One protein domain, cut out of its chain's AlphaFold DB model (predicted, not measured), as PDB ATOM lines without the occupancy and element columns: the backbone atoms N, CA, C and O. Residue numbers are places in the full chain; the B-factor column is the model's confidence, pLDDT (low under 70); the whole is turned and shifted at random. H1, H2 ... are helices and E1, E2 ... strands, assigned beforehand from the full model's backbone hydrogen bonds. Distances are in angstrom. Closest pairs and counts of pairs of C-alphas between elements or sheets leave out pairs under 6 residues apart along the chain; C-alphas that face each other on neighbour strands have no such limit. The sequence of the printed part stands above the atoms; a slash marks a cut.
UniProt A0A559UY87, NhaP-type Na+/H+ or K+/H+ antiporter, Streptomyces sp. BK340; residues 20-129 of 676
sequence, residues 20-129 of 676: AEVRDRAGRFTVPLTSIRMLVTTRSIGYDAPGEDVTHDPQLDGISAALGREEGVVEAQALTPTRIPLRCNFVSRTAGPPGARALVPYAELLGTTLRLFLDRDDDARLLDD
ATOM      1  N   ALA A  20      -9.303 -37.282 -29.096       78.94
ATOM      2  CA  ALA A  20      -9.718 -37.506 -27.716       78.94
ATOM      3  C   ALA A  20      -9.490 -36.268 -26.835       78.94
ATOM      4  O   ALA A  20     -10.359 -35.925 -26.041       78.94
ATOM      5  N   GLU A  21      -8.374 -35.560 -27.022       79.31
ATOM      6  CA  GLU A  21      -8.045 -34.348 -26.261       79.31
ATOM      7  C   GLU A  21      -8.968 -33.187 -26.634       79.31
ATOM      8  O   GLU A  21      -9.486 -32.497 -25.759       79.31
ATOM      9  N   VAL A  22      -9.232 -32.982 -27.929       82.25
ATOM     10  CA  VAL A  22     -10.156 -31.930 -28.379       82.25
ATOM     11  C   VAL A  22     -11.581 -32.204 -27.897       82.25
ATOM     12  O   VAL A  22     -12.257 -31.276 -27.451       82.25
ATOM     13  N   ARG A  23     -12.033 -33.464 -27.936       82.56
ATOM     14  CA  ARG A  23     -13.354 -33.868 -27.424       82.56
ATOM     15  C   ARG A  23     -13.454 -33.726 -25.912       82.56
ATOM     16  O   ARG A  23     -14.472 -33.248 -25.429       82.56
ATOM     17  N   ASP A  24     -12.410 -34.092 -25.181       81.06
ATOM     18  CA  ASP A  24     -12.361 -33.939 -23.731       81.06
ATOM     19  C   ASP A  24     -12.393 -32.457 -23.317       81.06
ATOM     20  O   ASP A  24     -13.190 -32.075 -22.463       81.06
ATOM     21  N   ARG A  25     -11.624 -31.584 -23.984       83.75
ATOM     22  CA  ARG A  25     -11.678 -30.126 -23.757       83.75
ATOM     23  C   ARG A  25     -13.060 -29.551 -24.080       83.75
ATOM     24  O   ARG A  25     -13.634 -28.818 -23.275       83.75
ATOM     25  N   ALA A  26     -13.624 -29.910 -25.234       81.94
ATOM     26  CA  ALA A  26     -14.958 -29.472 -25.639       81.94
ATOM     27  C   ALA A  26     -16.049 -29.961 -24.667       81.94
ATOM     28  O   ALA A  26     -16.918 -29.182 -24.273       81.94
ATOM     29  N   GLY A  27     -15.964 -31.217 -24.219       78.69
ATOM     30  CA  GLY A  27     -16.872 -31.820 -23.247       78.69
ATOM     31  C   GLY A  27     -16.779 -31.171 -21.866       78.69
ATOM     32  O   GLY A  27     -17.810 -30.797 -21.306       78.69
ATOM     33  N   ARG A  28     -15.561 -30.950 -21.349       75.00
ATOM     34  CA  ARG A  28     -15.320 -30.290 -20.051       75.00
ATOM     35  C   ARG A  28     -15.955 -28.905 -19.976       75.00
ATOM     36  O   ARG A  28     -16.551 -28.559 -18.960       75.00
ATOM     37  N   PHE A  29     -15.872 -28.131 -21.054       69.69
ATOM     38  CA  PHE A  29     -16.367 -26.755 -21.084       69.69
ATOM     39  C   PHE A  29     -17.718 -26.578 -21.792       69.69
ATOM     40  O   PHE A  29     -18.140 -25.443 -22.023       69.69
ATOM     41  N   THR A  30     -18.406 -27.682 -22.112       78.31
ATOM     42  CA  THR A  30     -19.706 -27.695 -22.809       78.31
ATOM     43  C   THR A  30     -19.693 -26.850 -24.096       78.31
ATOM     44  O   THR A  30     -20.628 -26.103 -24.382       78.31
ATOM     45  N   VAL A  31     -18.600 -26.924 -24.861       81.94
ATOM     46  CA  VAL A  31     -18.434 -26.217 -26.138       81.94
ATOM     47  C   VAL A  31     -18.864 -27.156 -27.267       81.94
ATOM     48  O   VAL A  31     -18.133 -28.103 -27.554       81.94
ATOM     49  N   PRO A  32     -20.011 -26.922 -27.931       83.81
ATOM     50  CA  PRO A  32     -20.486 -27.824 -28.970       83.81
ATOM     51  C   PRO A  32     -19.596 -27.710 -30.205       83.81
ATOM     52  O   PRO A  32     -19.394 -26.607 -30.723       83.81
ATOM     53  N   LEU A  33     -19.108 -28.838 -30.710       85.12
ATOM     54  CA  LEU A  33     -18.401 -28.905 -31.984       85.12
ATOM     55  C   LEU A  33     -19.390 -29.284 -33.086       85.12
ATOM     56  O   LEU A  33     -20.173 -30.203 -32.902       85.12
ATOM     57  N   THR A  34     -19.361 -28.606 -34.233       84.56
ATOM     58  CA  THR A  34     -20.233 -28.921 -35.391       84.56
ATOM     59  C   THR A  34     -19.472 -29.558 -36.545       84.56
ATOM     60  O   THR A  34     -20.057 -30.227 -37.393       84.56
ATOM     61  N   SER A  35     -18.154 -29.366 -36.591       84.81
ATOM     62  CA  SER A  35     -17.284 -30.082 -37.522       84.81
ATOM     63  C   SER A  35     -15.882 -30.258 -36.956       84.81
ATOM     64  O   SER A  35     -15.408 -29.433 -36.172       84.81
ATOM     65  N   ILE A  36     -15.215 -31.330 -37.375       84.19
ATOM     66  CA  ILE A  36     -13.853 -31.682 -36.978       84.19
ATOM     67  C   ILE A  36     -13.083 -32.126 -38.222       84.19
ATOM     68  O   ILE A  36     -13.551 -32.959 -38.998       84.19
ATOM     69  N   ARG A  37     -11.883 -31.579 -38.416       82.75
ATOM     70  CA  ARG A  37     -10.951 -31.957 -39.479       82.75
ATOM     71  C   ARG A  37      -9.674 -32.522 -38.871       82.75
ATOM     72  O   ARG A  37      -8.931 -31.814 -38.194       82.75
ATOM     73  N   MET A  38      -9.399 -33.783 -39.176       80.88
ATOM     74  CA  MET A  38      -8.253 -34.538 -38.665       80.88
ATOM     75  C   MET A  38      -7.229 -34.798 -39.764       80.88
ATOM     76  O   MET A  38      -7.592 -34.920 -40.938       80.88
ATOM     77  N   LEU A  39      -5.961 -34.910 -39.377       72.00
ATOM     78  CA  LEU A  39      -4.880 -35.388 -40.230       72.00
ATOM     79  C   LEU A  39      -4.626 -36.873 -39.945       72.00
ATOM     80  O   LEU A  39      -4.435 -37.278 -38.799       72.00
ATOM     81  N   VAL A  40      -4.625 -37.687 -41.000       69.00
ATOM     82  CA  VAL A  40      -4.266 -39.105 -40.919       69.00
ATOM     83  C   VAL A  40      -3.268 -39.409 -42.026       69.00
ATOM     84  O   VAL A  40      -3.653 -39.429 -43.199       69.00
ATOM     85  N   THR A  41      -2.016 -39.692 -41.653       63.38
ATOM     86  CA  THR A  41      -0.860 -40.086 -42.493       63.38
ATOM     87  C   THR A  41      -0.538 -39.191 -43.699       63.38
ATOM     88  O   THR A  41       0.560 -38.664 -43.821       63.38
ATOM     89  N   THR A  42      -1.449 -39.064 -44.665       52.88
ATOM     90  CA  THR A  42      -1.278 -38.263 -45.894       52.88
ATOM     91  C   THR A  42      -2.564 -37.575 -46.368       52.88
ATOM     92  O   THR A  42      -2.593 -36.999 -47.459       52.88
ATOM     93  N   ARG A  43      -3.662 -37.651 -45.605       56.47
ATOM     94  CA  ARG A  43      -4.968 -37.093 -45.993       56.47
ATOM     95  C   ARG A  43      -5.621 -36.365 -44.824       56.47
ATOM     96  O   ARG A  43      -5.439 -36.743 -43.673       56.47
ATOM     97  N   SER A  44      -6.413 -35.340 -45.143       69.94
ATOM     98  CA  SER A  44      -7.326 -34.734 -44.172       69.94
ATOM     99  C   SER A  44      -8.706 -35.365 -44.300       69.94
ATOM    100  O   SER A  44      -9.200 -35.556 -45.415       69.94
ATOM    101  N   ILE A  45      -9.316 -35.691 -43.167       74.75
ATOM    102  CA  ILE A  45     -10.666 -36.248 -43.091       74.75
ATOM    103  C   ILE A  45     -11.516 -35.251 -42.319       74.75
ATOM    104  O   ILE A  45     -11.122 -34.794 -41.250       74.75
ATOM    105  N   GLY A  46     -12.644 -34.864 -42.910       78.19
ATOM    106  CA  GLY A  46     -13.614 -33.967 -42.293       78.19
ATOM    107  C   GLY A  46     -14.845 -34.743 -41.852       78.19
ATOM    108  O   GLY A  46     -15.381 -35.525 -42.634       78.19
ATOM    109  N   TYR A  47     -15.282 -34.493 -40.627       80.25
ATOM    110  CA  TYR A  47     -16.584 -34.873 -40.099       80.25
ATOM    111  C   TYR A  47     -17.385 -33.587 -39.890       80.25
ATOM    112  O   TYR A  47     -16.889 -32.670 -39.239       80.25
ATOM    113  N   ASP A  48     -18.566 -33.475 -40.491       76.94
ATOM    114  CA  ASP A  48     -19.385 -32.260 -40.458       76.94
ATOM    115  C   ASP A  48     -20.853 -32.645 -40.262       76.94
ATOM    116  O   ASP A  48     -21.396 -33.423 -41.049       76.94
ATOM    117  N   ALA A  49     -21.479 -32.091 -39.225       66.19
ATOM    118  CA  ALA A  49     -22.919 -32.131 -39.017       66.19
ATOM    119  C   ALA A  49     -23.391 -30.695 -38.720       66.19
ATOM    120  O   ALA A  49     -23.395 -30.249 -37.568       66.19
ATOM    121  N   PRO A  50     -23.753 -29.919 -39.758       60.38
ATOM    122  CA  PRO A  50     -24.043 -28.501 -39.605       60.38
ATOM    123  C   PRO A  50     -25.188 -28.248 -38.615       60.38
ATOM    124  O   PRO A  50     -26.351 -28.511 -38.912       60.38
ATOM    125  N   GLY A  51     -24.862 -27.679 -37.453       59.22
ATOM    126  CA  GLY A  51     -25.836 -27.284 -36.431       59.22
ATOM    127  C   GLY A  51     -26.181 -28.354 -35.390       59.22
ATOM    128  O   GLY A  51     -26.926 -28.041 -34.459       59.22
ATOM    129  N   GLU A  52     -25.619 -29.558 -35.503       71.12
ATOM    130  CA  GLU A  52     -25.693 -30.605 -34.479       71.12
ATOM    131  C   GLU A  52     -24.358 -30.715 -33.734       71.12
ATOM    132  O   GLU A  52     -23.291 -30.481 -34.302       71.12
ATOM    133  N   ASP A  53     -24.424 -31.013 -32.436       80.44
ATOM    134  CA  ASP A  53     -23.233 -31.199 -31.609       80.44
ATOM    135  C   ASP A  53     -22.640 -32.590 -31.859       80.44
ATOM    136  O   ASP A  53     -23.205 -33.603 -31.444       80.44
ATOM    137  N   VAL A  54     -21.493 -32.631 -32.534       81.06
ATOM    138  CA  VAL A  54     -20.765 -33.861 -32.861       81.06
ATOM    139  C   VAL A  54     -19.748 -34.258 -31.796       81.06
ATOM    140  O   VAL A  54     -19.079 -35.276 -31.947       81.06
ATOM    141  N   THR A  55     -19.614 -33.499 -30.701       81.00
ATOM    142  CA  THR A  55     -18.573 -33.727 -29.678       81.00
ATOM    143  C   THR A  55     -18.609 -35.146 -29.101       81.00
ATOM    144  O   THR A  55     -17.566 -35.713 -28.776       81.00
ATOM    145  N   HIS A  56     -19.794 -35.757 -29.013       78.69
ATOM    146  CA  HIS A  56     -20.002 -37.098 -28.456       78.69
ATOM    147  C   HIS A  56     -20.589 -38.095 -29.465       78.69
ATOM    148  O   HIS A  56     -21.191 -39.088 -29.063       78.69
ATOM    149  N   ASP A  57     -20.429 -37.845 -30.766       80.00
ATOM    150  CA  ASP A  57     -20.977 -38.730 -31.792       80.00
ATOM    151  C   ASP A  57     -20.237 -40.087 -31.809       80.00
ATOM    152  O   ASP A  57     -19.028 -40.117 -32.063       80.00
ATOM    153  N   PRO A  58     -20.924 -41.226 -31.577       72.12
ATOM    154  CA  PRO A  58     -20.294 -42.548 -31.568       72.12
ATOM    155  C   PRO A  58     -19.716 -42.959 -32.932       72.12
ATOM    156  O   PRO A  58     -18.895 -43.876 -33.001       72.12
ATOM    157  N   GLN A  59     -20.098 -42.299 -34.034       72.19
ATOM    158  CA  GLN A  59     -19.481 -42.536 -35.344       72.19
ATOM    159  C   GLN A  59     -18.013 -42.090 -35.387       72.19
ATOM    160  O   GLN A  59     -17.218 -42.693 -36.111       72.19
ATOM    161  N   LEU A  60     -17.624 -41.094 -34.582       69.62
ATOM    162  CA  LEU A  60     -16.237 -40.625 -34.489       69.62
ATOM    163  C   LEU A  60     -15.311 -41.665 -33.840       69.62
ATOM    164  O   LEU A  60     -14.158 -41.792 -34.253       69.62
ATOM    165  N   ASP A  61     -15.820 -42.469 -32.900       66.56
ATOM    166  CA  ASP A  61     -15.050 -43.540 -32.248       66.56
ATOM    167  C   ASP A  61     -14.654 -44.639 -33.253       66.56
ATOM    168  O   ASP A  61     -13.536 -45.162 -33.230       66.56
ATOM    169  N   GLY A  62     -15.555 -44.954 -34.192       60.50
ATOM    170  CA  GLY A  62     -15.308 -45.928 -35.258       60.50
ATOM    171  C   GLY A  62     -14.328 -45.436 -36.327       60.50
ATOM    172  O   GLY A  62     -13.598 -46.240 -36.905       60.50
ATOM    173  N   ILE A  63     -14.283 -44.124 -36.572       62.22
ATOM    174  CA  ILE A  63     -13.377 -43.481 -37.536       62.22
ATOM    175  C   ILE A  63     -11.931 -43.540 -37.025       62.22
ATOM    176  O   ILE A  63     -11.050 -43.972 -37.768       62.22
ATOM    177  N   SER A  64     -11.710 -43.217 -35.747       54.72
ATOM    178  CA  SER A  64     -10.402 -43.318 -35.083       54.72
ATOM    179  C   SER A  64      -9.825 -44.738 -35.146       54.72
ATOM    180  O   SER A  64      -8.695 -44.963 -35.583       54.72
ATOM    181  N   ALA A  65     -10.653 -45.735 -34.812       59.31
ATOM    182  CA  ALA A  65     -10.257 -47.141 -34.820       59.31
ATOM    183  C   ALA A  65     -10.010 -47.707 -36.236       59.31
ATOM    184  O   ALA A  65      -9.184 -48.607 -36.403       59.31
ATOM    185  N   ALA A  66     -10.707 -47.200 -37.259       55.22
ATOM    186  CA  ALA A  66     -10.623 -47.703 -38.633       55.22
ATOM    187  C   ALA A  66      -9.450 -47.129 -39.452       55.22
ATOM    188  O   ALA A  66      -9.094 -47.704 -40.484       55.22
ATOM    189  N   LEU A  67      -8.857 -46.007 -39.032       53.97
ATOM    190  CA  LEU A  67      -7.922 -45.219 -39.849       53.97
ATOM    191  C   LEU A  67      -6.436 -45.340 -39.460       53.97
ATOM    192  O   LEU A  67      -5.581 -44.822 -40.179       53.97
ATOM    193  N   GLY A  68      -6.105 -46.072 -38.394       55.66
ATOM    194  CA  GLY A  68      -4.736 -46.162 -37.866       55.66
ATOM    195  C   GLY A  68      -4.397 -45.005 -36.915       55.66
ATOM    196  O   GLY A  68      -5.295 -44.318 -36.449       55.66
ATOM    197  N   ARG A  69      -3.107 -44.807 -36.583       56.16
ATOM    198  CA  ARG A  69      -2.672 -43.730 -35.667       56.16
ATOM    199  C   ARG A  69      -3.073 -42.360 -36.233       56.16
ATOM    200  O   ARG A  69      -2.526 -41.942 -37.250       56.16
ATOM    201  N   GLU A  70      -4.016 -41.689 -35.581       56.56
ATOM    202  CA  GLU A  70      -4.318 -40.276 -35.819       56.56
ATOM    203  C   GLU A  70      -3.081 -39.421 -35.533       56.56
ATOM    204  O   GLU A  70      -2.389 -39.652 -34.543       56.56
ATOM    205  N   GLU A  71      -2.809 -38.439 -36.395       58.94
ATOM    206  CA  GLU A  71      -1.689 -37.504 -36.214       58.94
ATOM    207  C   GLU A  71      -2.131 -36.201 -35.525       58.94
ATOM    208  O   GLU A  71      -1.289 -35.472 -35.017       58.94
ATOM    209  N   GLY A  72      -3.439 -35.905 -35.490       76.06
ATOM    210  CA  GLY A  72      -4.013 -34.781 -34.736       76.06
ATOM    211  C   GLY A  72      -5.198 -34.084 -35.418       76.06
ATOM    212  O   GLY A  72      -5.477 -34.267 -36.609       76.06
ATOM    213  N   VAL A  73      -5.917 -33.255 -34.657       75.06
ATOM    214  CA  VAL A  73      -7.013 -32.389 -35.121       75.06
ATOM    215  C   VAL A  73      -6.438 -31.054 -35.579       75.06
ATOM    216  O   VAL A  73      -5.895 -30.287 -34.791       75.06
ATOM    217  N   VAL A  74      -6.594 -30.737 -36.863       81.19
ATOM    218  CA  VAL A  74      -6.061 -29.496 -37.450       81.19
ATOM    219  C   VAL A  74      -7.031 -28.335 -37.255       81.19
ATOM    220  O   VAL A  74      -6.622 -27.205 -36.985       81.19
ATOM    221  N   GLU A  75      -8.326 -28.601 -37.402       84.06
ATOM    222  CA  GLU A  75      -9.372 -27.582 -37.382       84.06
ATOM    223  C   GLU A  75     -10.665 -28.160 -36.799       84.06
ATOM    224  O   GLU A  75     -11.032 -29.292 -37.108       84.06
ATOM    225  N   ALA A  76     -11.379 -27.375 -35.995       86.81
ATOM    226  CA  ALA A  76     -12.740 -27.676 -35.567       86.81
ATOM    227  C   ALA A  76     -13.623 -26.428 -35.680       86.81
ATOM    228  O   ALA A  76     -13.138 -25.300 -35.566       86.81
ATOM    229  N   GLN A  77     -14.923 -26.619 -35.900       87.00
ATOM    230  CA  GLN A  77     -15.906 -25.555 -35.710       87.00
ATOM    231  C   GLN A  77     -16.584 -25.717 -34.361       87.00
ATOM    232  O   GLN A  77     -17.187 -26.753 -34.102       87.00
ATOM    233  N   ALA A  78     -16.498 -24.678 -33.541       86.00
ATOM    234  CA  ALA A  78     -17.073 -24.614 -32.212       86.00
ATOM    235  C   ALA A  78     -18.196 -23.580 -32.157       86.00
ATOM    236  O   ALA A  78     -18.081 -22.502 -32.740       86.00
ATOM    237  N   LEU A  79     -19.273 -23.878 -31.441       83.81
ATOM    238  CA  LEU A  79     -20.355 -22.929 -31.209       83.81
ATOM    239  C   LEU A  79     -20.091 -22.121 -29.938       83.81
ATOM    240  O   LEU A  79     -19.843 -22.663 -28.865       83.81
ATOM    241  N   THR A  80     -20.196 -20.804 -30.067       83.75
ATOM    242  CA  THR A  80     -20.306 -19.893 -28.918       83.75
ATOM    243  C   THR A  80     -21.626 -20.119 -28.158       83.75
ATOM    244  O   THR A  80     -22.548 -20.734 -28.709       83.75
ATOM    245  N   PRO A  81     -21.787 -19.588 -26.928       79.50
ATOM    246  CA  PRO A  81     -23.061 -19.617 -26.201       79.50
ATOM    247  C   PRO A  81     -24.253 -19.069 -27.004       79.50
ATOM    248  O   PRO A  81     -25.355 -19.611 -26.921       79.50
ATOM    249  N   THR A  82     -24.038 -18.059 -27.855       79.81
ATOM    250  CA  THR A  82     -25.067 -17.524 -28.768       79.81
ATOM    251  C   THR A  82     -25.246 -18.324 -30.064       79.81
ATOM    252  O   THR A  82     -25.967 -17.899 -30.968       79.81
ATOM    253  N   ARG A  83     -24.633 -19.512 -30.163       80.62
ATOM    254  CA  ARG A  83     -24.624 -20.397 -31.340       80.62
ATOM    255  C   ARG A  83     -24.032 -19.780 -32.607       80.62
ATOM    256  O   ARG A  83     -24.369 -20.187 -33.718       80.62
ATOM    257  N   ILE A  84     -23.106 -18.839 -32.461       80.38
ATOM    258  CA  ILE A  84     -22.299 -18.360 -33.585       80.38
ATOM    259  C   ILE A  84     -21.117 -19.323 -33.776       80.38
ATOM    260  O   ILE A  84     -20.388 -19.557 -32.806       80.38
ATOM    261  N   PRO A  85     -20.905 -19.880 -34.984       83.25
ATOM    262  CA  PRO A  85     -19.793 -20.784 -35.241       83.25
ATOM    263  C   PRO A  85     -18.463 -20.030 -35.289       83.25
ATOM    264  O   PRO A  85     -18.328 -18.998 -35.950       83.25
ATOM    265  N   LEU A  86     -17.461 -20.594 -34.630       84.00
ATOM    266  CA  LEU A  86     -16.066 -20.187 -34.661       84.00
ATOM    267  C   LEU A  86     -15.241 -21.301 -35.281       84.00
ATOM    268  O   LEU A  86     -15.341 -22.458 -34.891       84.00
ATOM    269  N   ARG A  87     -14.405 -20.945 -36.247       84.94
ATOM    270  CA  ARG A  87     -13.402 -21.828 -36.825       84.94
ATOM    271  C   ARG A  87     -12.142 -21.742 -35.973       84.94
ATOM    272  O   ARG A  87     -11.491 -20.701 -35.961       84.94
ATOM    273  N   CYS A  88     -11.812 -22.829 -35.292       82.62
ATOM    274  CA  CYS A  88     -10.648 -22.974 -34.427       82.62
ATOM    275  C   CYS A  88      -9.594 -23.821 -35.146       82.62
ATOM    276  O   CYS A  88      -9.841 -24.985 -35.451       82.62
ATOM    277  N   ASN A  89      -8.426 -23.244 -35.428       82.88
ATOM    278  CA  ASN A  89      -7.287 -23.945 -36.017       82.88
ATOM    279  C   ASN A  89      -6.239 -24.214 -34.932       82.88
ATOM    280  O   ASN A  89      -5.705 -23.274 -34.339       82.88
ATOM    281  N   PHE A  90      -5.954 -25.491 -34.681       79.00
ATOM    282  CA  PHE A  90      -5.052 -25.925 -33.613       79.00
ATOM    283  C   PHE A  90      -3.578 -25.869 -33.998       79.00
ATOM    284  O   PHE A  90      -2.741 -25.709 -33.116       79.00
ATOM    285  N   VAL A  91      -3.267 -25.880 -35.295       74.06
ATOM    286  CA  VAL A  91      -1.894 -25.721 -35.795       74.06
ATOM    287  C   VAL A  91      -1.450 -24.260 -35.700       74.06
ATOM    288  O   VAL A  91      -0.337 -23.972 -35.275       74.06
ATOM    289  N   SER A  92      -2.320 -23.314 -36.068       68.50
ATOM    290  CA  SER A  92      -2.013 -21.877 -36.001       68.50
ATOM    291  C   SER A  92      -2.450 -21.199 -34.698       68.50
ATOM    292  O   SER A  92      -2.165 -20.016 -34.525       68.50
ATOM    293  N   ARG A  93      -3.153 -21.907 -33.800       71.50
ATOM    294  CA  ARG A  93      -3.773 -21.364 -32.569       71.50
ATOM    295  C   ARG A  93      -4.615 -20.109 -32.813       71.50
ATOM    296  O   ARG A  93      -4.614 -19.161 -32.028       71.50
ATOM    297  N   THR A  94      -5.348 -20.103 -33.921       75.25
ATOM    298  CA  THR A  94      -6.242 -19.000 -34.292       75.25
ATOM    299  C   THR A  94      -7.687 -19.458 -34.240       75.25
ATOM    300  O   THR A  94      -8.019 -20.507 -34.793       75.25
ATOM    301  N   ALA A  95      -8.557 -18.636 -33.662       79.81
ATOM    302  CA  ALA A  95      -9.999 -18.796 -33.758       79.81
ATOM    303  C   ALA A  95     -10.634 -17.545 -34.365       79.81
ATOM    304  O   ALA A  95     -10.246 -16.419 -34.048       79.81
ATOM    305  N   GLY A  96     -11.613 -17.741 -35.241       80.38
ATOM    306  CA  GLY A  96     -12.360 -16.643 -35.841       80.38
ATOM    307  C   GLY A  96     -13.645 -17.122 -36.506       80.38
ATOM    308  O   GLY A  96     -13.779 -18.307 -36.814       80.38
ATOM    309  N   PRO A  97     -14.619 -16.236 -36.732       79.06
ATOM    310  CA  PRO A  97     -15.854 -16.627 -37.385       79.06
ATOM    311  C   PRO A  97     -15.610 -16.997 -38.863       79.06
ATOM    312  O   PRO A  97     -14.703 -16.460 -39.502       79.06
ATOM    313  N   PRO A  98     -16.435 -17.873 -39.462       65.56
ATOM    314  CA  PRO A  98     -16.233 -18.380 -40.821       65.56
ATOM    315  C   PRO A  98     -16.453 -17.345 -41.945       65.56
ATOM    316  O   PRO A  98     -16.305 -17.696 -43.114       65.56
ATOM    317  N   GLY A  99     -16.783 -16.084 -41.635       63.16
ATOM    318  CA  GLY A  99     -17.006 -15.033 -42.630       63.16
ATOM    319  C   GLY A  99     -16.682 -13.622 -42.132       63.16
ATOM    320  O   GLY A  99     -16.876 -13.299 -40.964       63.16
ATOM    321  N   ALA A 100     -16.248 -12.752 -43.052       50.47
ATOM    322  CA  ALA A 100     -15.726 -11.407 -42.764       50.47
ATOM    323  C   ALA A 100     -16.745 -10.397 -42.185       50.47
ATOM    324  O   ALA A 100     -16.360  -9.295 -41.808       50.47
ATOM    325  N   ARG A 101     -18.041 -10.737 -42.143       50.19
ATOM    326  CA  ARG A 101     -19.125  -9.871 -41.627       50.19
ATOM    327  C   ARG A 101     -19.804 -10.413 -40.364       50.19
ATOM    328  O   ARG A 101     -20.789  -9.837 -39.918       50.19
ATOM    329  N   ALA A 102     -19.327 -11.529 -39.821       64.62
ATOM    330  CA  ALA A 102     -19.900 -12.109 -38.614       64.62
ATOM    331  C   ALA A 102     -19.452 -11.308 -37.381       64.62
ATOM    332  O   ALA A 102     -18.257 -11.177 -37.118       64.62
ATOM    333  N   LEU A 103     -20.419 -10.770 -36.637       69.19
ATOM    334  CA  LEU A 103     -20.192 -10.079 -35.371       69.19
ATOM    335  C   LEU A 103     -20.287 -11.102 -34.240       69.19
ATOM    336  O   LEU A 103     -21.354 -11.670 -34.022       69.19
ATOM    337  N   VAL A 104     -19.180 -11.332 -33.536       76.00
ATOM    338  CA  VAL A 104     -19.124 -12.204 -32.356       76.00
ATOM    339  C   VAL A 104     -18.794 -11.336 -31.145       76.00
ATOM    340  O   VAL A 104     -17.818 -10.582 -31.210       76.00
ATOM    341  N   PRO A 105     -19.563 -11.411 -30.044       77.31
ATOM    342  CA  PRO A 105     -19.198 -10.741 -28.803       77.31
ATOM    343  C   PRO A 105     -17.787 -11.146 -28.360       77.31
ATOM    344  O   PRO A 105     -17.455 -12.329 -28.323       77.31
ATOM    345  N   TYR A 106     -16.945 -10.169 -28.015       68.19
ATOM    346  CA  TYR A 106     -15.533 -10.415 -27.692       68.19
ATOM    347  C   TYR A 106     -15.350 -11.416 -26.540       68.19
ATOM    348  O   TYR A 106     -14.479 -12.278 -26.613       68.19
ATOM    349  N   ALA A 107     -16.207 -11.346 -25.516       68.88
ATOM    350  CA  ALA A 107     -16.197 -12.279 -24.390       68.88
ATOM    351  C   ALA A 107     -16.492 -13.726 -24.826       68.88
ATOM    352  O   ALA A 107     -15.841 -14.654 -24.356       68.88
ATOM    353  N   GLU A 108     -17.412 -13.922 -25.773       74.81
ATOM    354  CA  GLU A 108     -17.744 -15.248 -26.308       74.81
ATOM    355  C   GLU A 108     -16.649 -15.782 -27.230       74.81
ATOM    356  O   GLU A 108     -16.318 -16.967 -27.164       74.81
ATOM    357  N   LEU A 109     -16.047 -14.910 -28.048       76.44
ATOM    358  CA  LEU A 109     -14.883 -15.251 -28.865       76.44
ATOM    359  C   LEU A 109     -13.729 -15.716 -27.972       76.44
ATOM    360  O   LEU A 109     -13.207 -16.810 -28.170       76.44
ATOM    361  N   LEU A 110     -13.353 -14.903 -26.984       74.69
ATOM    362  CA  LEU A 110     -12.236 -15.181 -26.089       74.69
ATOM    363  C   LEU A 110     -12.511 -16.416 -25.223       74.69
ATOM    364  O   LEU A 110     -11.672 -17.311 -25.166       74.69
ATOM    365  N   GLY A 111     -13.698 -16.510 -24.618       72.00
ATOM    366  CA  GLY A 111     -14.082 -17.631 -23.761       72.00
ATOM    367  C   GLY A 111     -14.087 -18.964 -24.507       72.00
ATOM    368  O   GLY A 111     -13.462 -19.920 -24.056       72.00
ATOM    369  N   THR A 112     -14.713 -19.022 -25.687       77.19
ATOM    370  CA  THR A 112     -14.763 -20.255 -26.498       77.19
ATOM    371  C   THR A 112     -13.370 -20.657 -26.992       77.19
ATOM    372  O   THR A 112     -13.018 -21.832 -26.981       77.19
ATOM    373  N   THR A 113     -12.549 -19.674 -27.373       77.19
ATOM    374  CA  THR A 113     -11.164 -19.886 -27.818       77.19
ATOM    375  C   THR A 113     -10.303 -20.461 -26.696       77.19
ATOM    376  O   THR A 113      -9.661 -21.493 -26.877       77.19
ATOM    377  N   LEU A 114     -10.302 -19.830 -25.521       75.06
ATOM    378  CA  LEU A 114      -9.470 -20.255 -24.395       75.06
ATOM    379  C   LEU A 114      -9.863 -21.648 -23.886       75.06
ATOM    380  O   LEU A 114      -8.985 -22.478 -23.668       75.06
ATOM    381  N   ARG A 115     -11.165 -21.940 -23.794       78.25
ATOM    382  CA  ARG A 115     -11.686 -23.253 -23.372       78.25
ATOM    383  C   ARG A 115     -11.234 -24.407 -24.276       78.25
ATOM    384  O   ARG A 115     -11.067 -25.521 -23.799       78.25
ATOM    385  N   LEU A 116     -11.018 -24.153 -25.568       78.31
ATOM    386  CA  LEU A 116     -10.579 -25.179 -26.522       78.31
ATOM    387  C   LEU A 116      -9.055 -25.322 -26.635       78.31
ATOM    388  O   LEU A 116      -8.570 -26.397 -26.993       78.31
ATOM    389  N   PHE A 117      -8.295 -24.257 -26.364       76.56
ATOM    390  CA  PHE A 117      -6.839 -24.246 -26.554       76.56
ATOM    391  C   PHE A 117      -6.014 -24.468 -25.279       76.56
ATOM    392  O   PHE A 117      -4.820 -24.737 -25.401       76.56
ATOM    393  N   LEU A 118      -6.602 -24.359 -24.084       70.25
ATOM    394  CA  LEU A 118      -5.901 -24.586 -22.815       70.25
ATOM    395  C   LEU A 118      -5.902 -26.072 -22.424       70.25
ATOM    396  O   LEU A 118      -6.897 -26.771 -22.604       70.25
ATOM    397  N   ASP A 119      -4.764 -26.549 -21.908       59.72
ATOM    398  CA  ASP A 119      -4.469 -27.981 -21.735       59.72
ATOM    399  C   ASP A 119      -4.421 -28.451 -20.263       59.72
ATOM    400  O   ASP A 119      -4.467 -29.649 -19.998       59.72
ATOM    401  N   ARG A 120      -4.361 -27.545 -19.271       56.25
ATOM    402  CA  ARG A 120      -4.156 -27.913 -17.855       56.25
ATOM    403  C   ARG A 120      -5.352 -27.626 -16.948       56.25
ATOM    404  O   ARG A 120      -5.915 -26.536 -16.967       56.25
ATOM    405  N   ASP A 121      -5.640 -28.584 -16.065       48.75
ATOM    406  CA  ASP A 121      -6.643 -28.480 -14.992       48.75
ATOM    407  C   ASP A 121      -6.356 -27.340 -13.985       48.75
ATOM    408  O   ASP A 121      -7.276 -26.871 -13.313       48.75
ATOM    409  N   ASP A 122      -5.115 -26.844 -13.908       45.38
ATOM    410  CA  ASP A 122      -4.731 -25.728 -13.029       45.38
ATOM    411  C   ASP A 122      -5.193 -24.345 -13.550       45.38
ATOM    412  O   ASP A 122      -5.362 -23.419 -12.755       45.38
ATOM    413  N   ASP A 123      -5.487 -24.207 -14.851       51.91
ATOM    414  CA  ASP A 123      -5.865 -22.929 -15.484       51.91
ATOM    415  C   ASP A 123      -7.385 -22.694 -15.544       51.91
ATOM    416  O   ASP A 123      -7.835 -21.569 -15.771       51.91
ATOM    417  N   ALA A 124      -8.203 -23.724 -15.295       46.00
ATOM    418  CA  ALA A 124      -9.664 -23.621 -15.348       46.00
ATOM    419  C   ALA A 124     -10.226 -22.658 -14.284       46.00
ATOM    420  O   ALA A 124     -11.127 -21.876 -14.573       46.00
ATOM    421  N   ARG A 125      -9.633 -22.633 -13.079       48.72
ATOM    422  CA  ARG A 125     -10.013 -21.681 -12.015       48.72
ATOM    423  C   ARG A 125      -9.642 -20.237 -12.359       48.72
ATOM    424  O   ARG A 125     -10.380 -19.322 -12.017       48.72
ATOM    425  N   LEU A 126      -8.515 -20.038 -13.049       47.03
ATOM    426  CA  LEU A 126      -8.072 -18.719 -13.516       47.03
ATOM    427  C   LEU A 126      -8.974 -18.202 -14.650       47.03
ATOM    428  O   LEU A 126      -9.191 -16.998 -14.782       47.03
ATOM    429  N   LEU A 127      -9.496 -19.123 -15.466       53.06
ATOM    430  CA  LEU A 127     -10.413 -18.841 -16.562       53.06
ATOM    431  C   LEU A 127     -11.811 -18.456 -16.062       53.06
ATOM    432  O   LEU A 127     -12.385 -17.506 -16.592       53.06
ATOM    433  N   ASP A 128     -12.321 -19.136 -15.033       52.69
ATOM    434  CA  ASP A 128     -13.582 -18.766 -14.384       52.69
ATOM    435  C   ASP A 128     -13.465 -17.388 -13.707       52.69
ATOM    436  O   ASP A 128     -14.298 -16.527 -13.965       52.69
ATOM    437  N   ASP A 129     -12.371 -17.082 -12.998       51.09
ATOM    438  CA  ASP A 129     -12.135 -15.736 -12.432       51.09
ATOM    439  C   ASP A 129     -12.041 -14.621 -13.505       51.09
ATOM    440  O   ASP A 129     -12.434 -13.472 -13.273       51.09
TER     441      ASP A 129
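AT A GLANCE: This is residues 20 to 129 of the 676 residues of the protein "NhaP-type Na+/H+ or K+/H+ antiporter" of Streptomyces sp. BK340 (UniProt A0A559UY87). One twisted sheet of five strands has H1 and H3 over one face and no named helix over the other, while H2 packs by the E2 and E1 side of the sheet. H4, at the end of the printed part, lies away from the sheet beyond H3. The printed part has 110 residues with four named helices and five named strands, in the order H1 E1 E2 H2 E3 E4 E5 H3 H4; the sheet runs E2 E1 E3 E4 E5, antiparallel throughout. The class is mixed, helices and strands; the whole is compact, with a radius of gyration of the C-alphas of 13.9 A and spans of 40 by 35 by 25 A.

IN THESE COORDINATES: Find C-alpha 20 at (-9.718, -37.506, -27.716), where H1 begins and runs to residue 28. Next come E1, residues 33 to 40, 19.6 A long, and E2, residues 43 to 48, 16.2 A. H2 takes residues 58 to 67, 15.1 A. E3 starts at C-alpha 72, at (-4.013, -34.781, -34.736), and runs 20.5 A to residue 79, with a bend of 57 degrees at residue 75. E4 is residues 85 to 89 and E5 residues 94 to 96. H3, residues 106 to 117, is 16.4 A long. H4, residues 124 to 129, ends at C-alpha 129, at (-12.135, -15.736, -12.432).

HOW THE PARTS SIT: Begin at the sheet, whose edge strands are E2 and E5. E1 and E2 form a hairpin, with N 38 and O 45 at 2.9 A. E1 and E3 are antiparallel neighbours, with N 37 and O 75 at 2.8 A. E3, E4 and E5 make a meander, each strand the antiparallel neighbour of the one before; look at N 78 and O 86, 2.8 A, and N 87 and O 96, 2.8 A. E2, H2 and E3 form a split strand-helix-strand unit, two strands running the same way with E1 between them, and its crossover is right-handed. H1 is over E3 at a height of 9.5 A over the sheet. H3, on the same face, is over E4 at a height of 8.6 A, slantwise at 44 degrees on the local plane. H1 and H3 touch at a steep tilt of 42 degrees, opposite ways, closest at the C-alphas of Arg 25 and Leu 116, 5.8 A; H3 does this with residues 115 to 116 alone. H4 is near H3, with 6 pairs of C-alphas within 10 A. In H1, H3 and H4 every O i to N i+4 pair is within hydrogen-bond range; in H2, 5 of 6 are.

THE WHOLE: The two C-alphas farthest apart are those of Thr 42 and Asp 129, 41.8 A. The printed part has no cut, and none of its links is long. The mean pLDDT of the printed part is 71.6; look for low values at residues 60 to 71 and 119 to 129, among others.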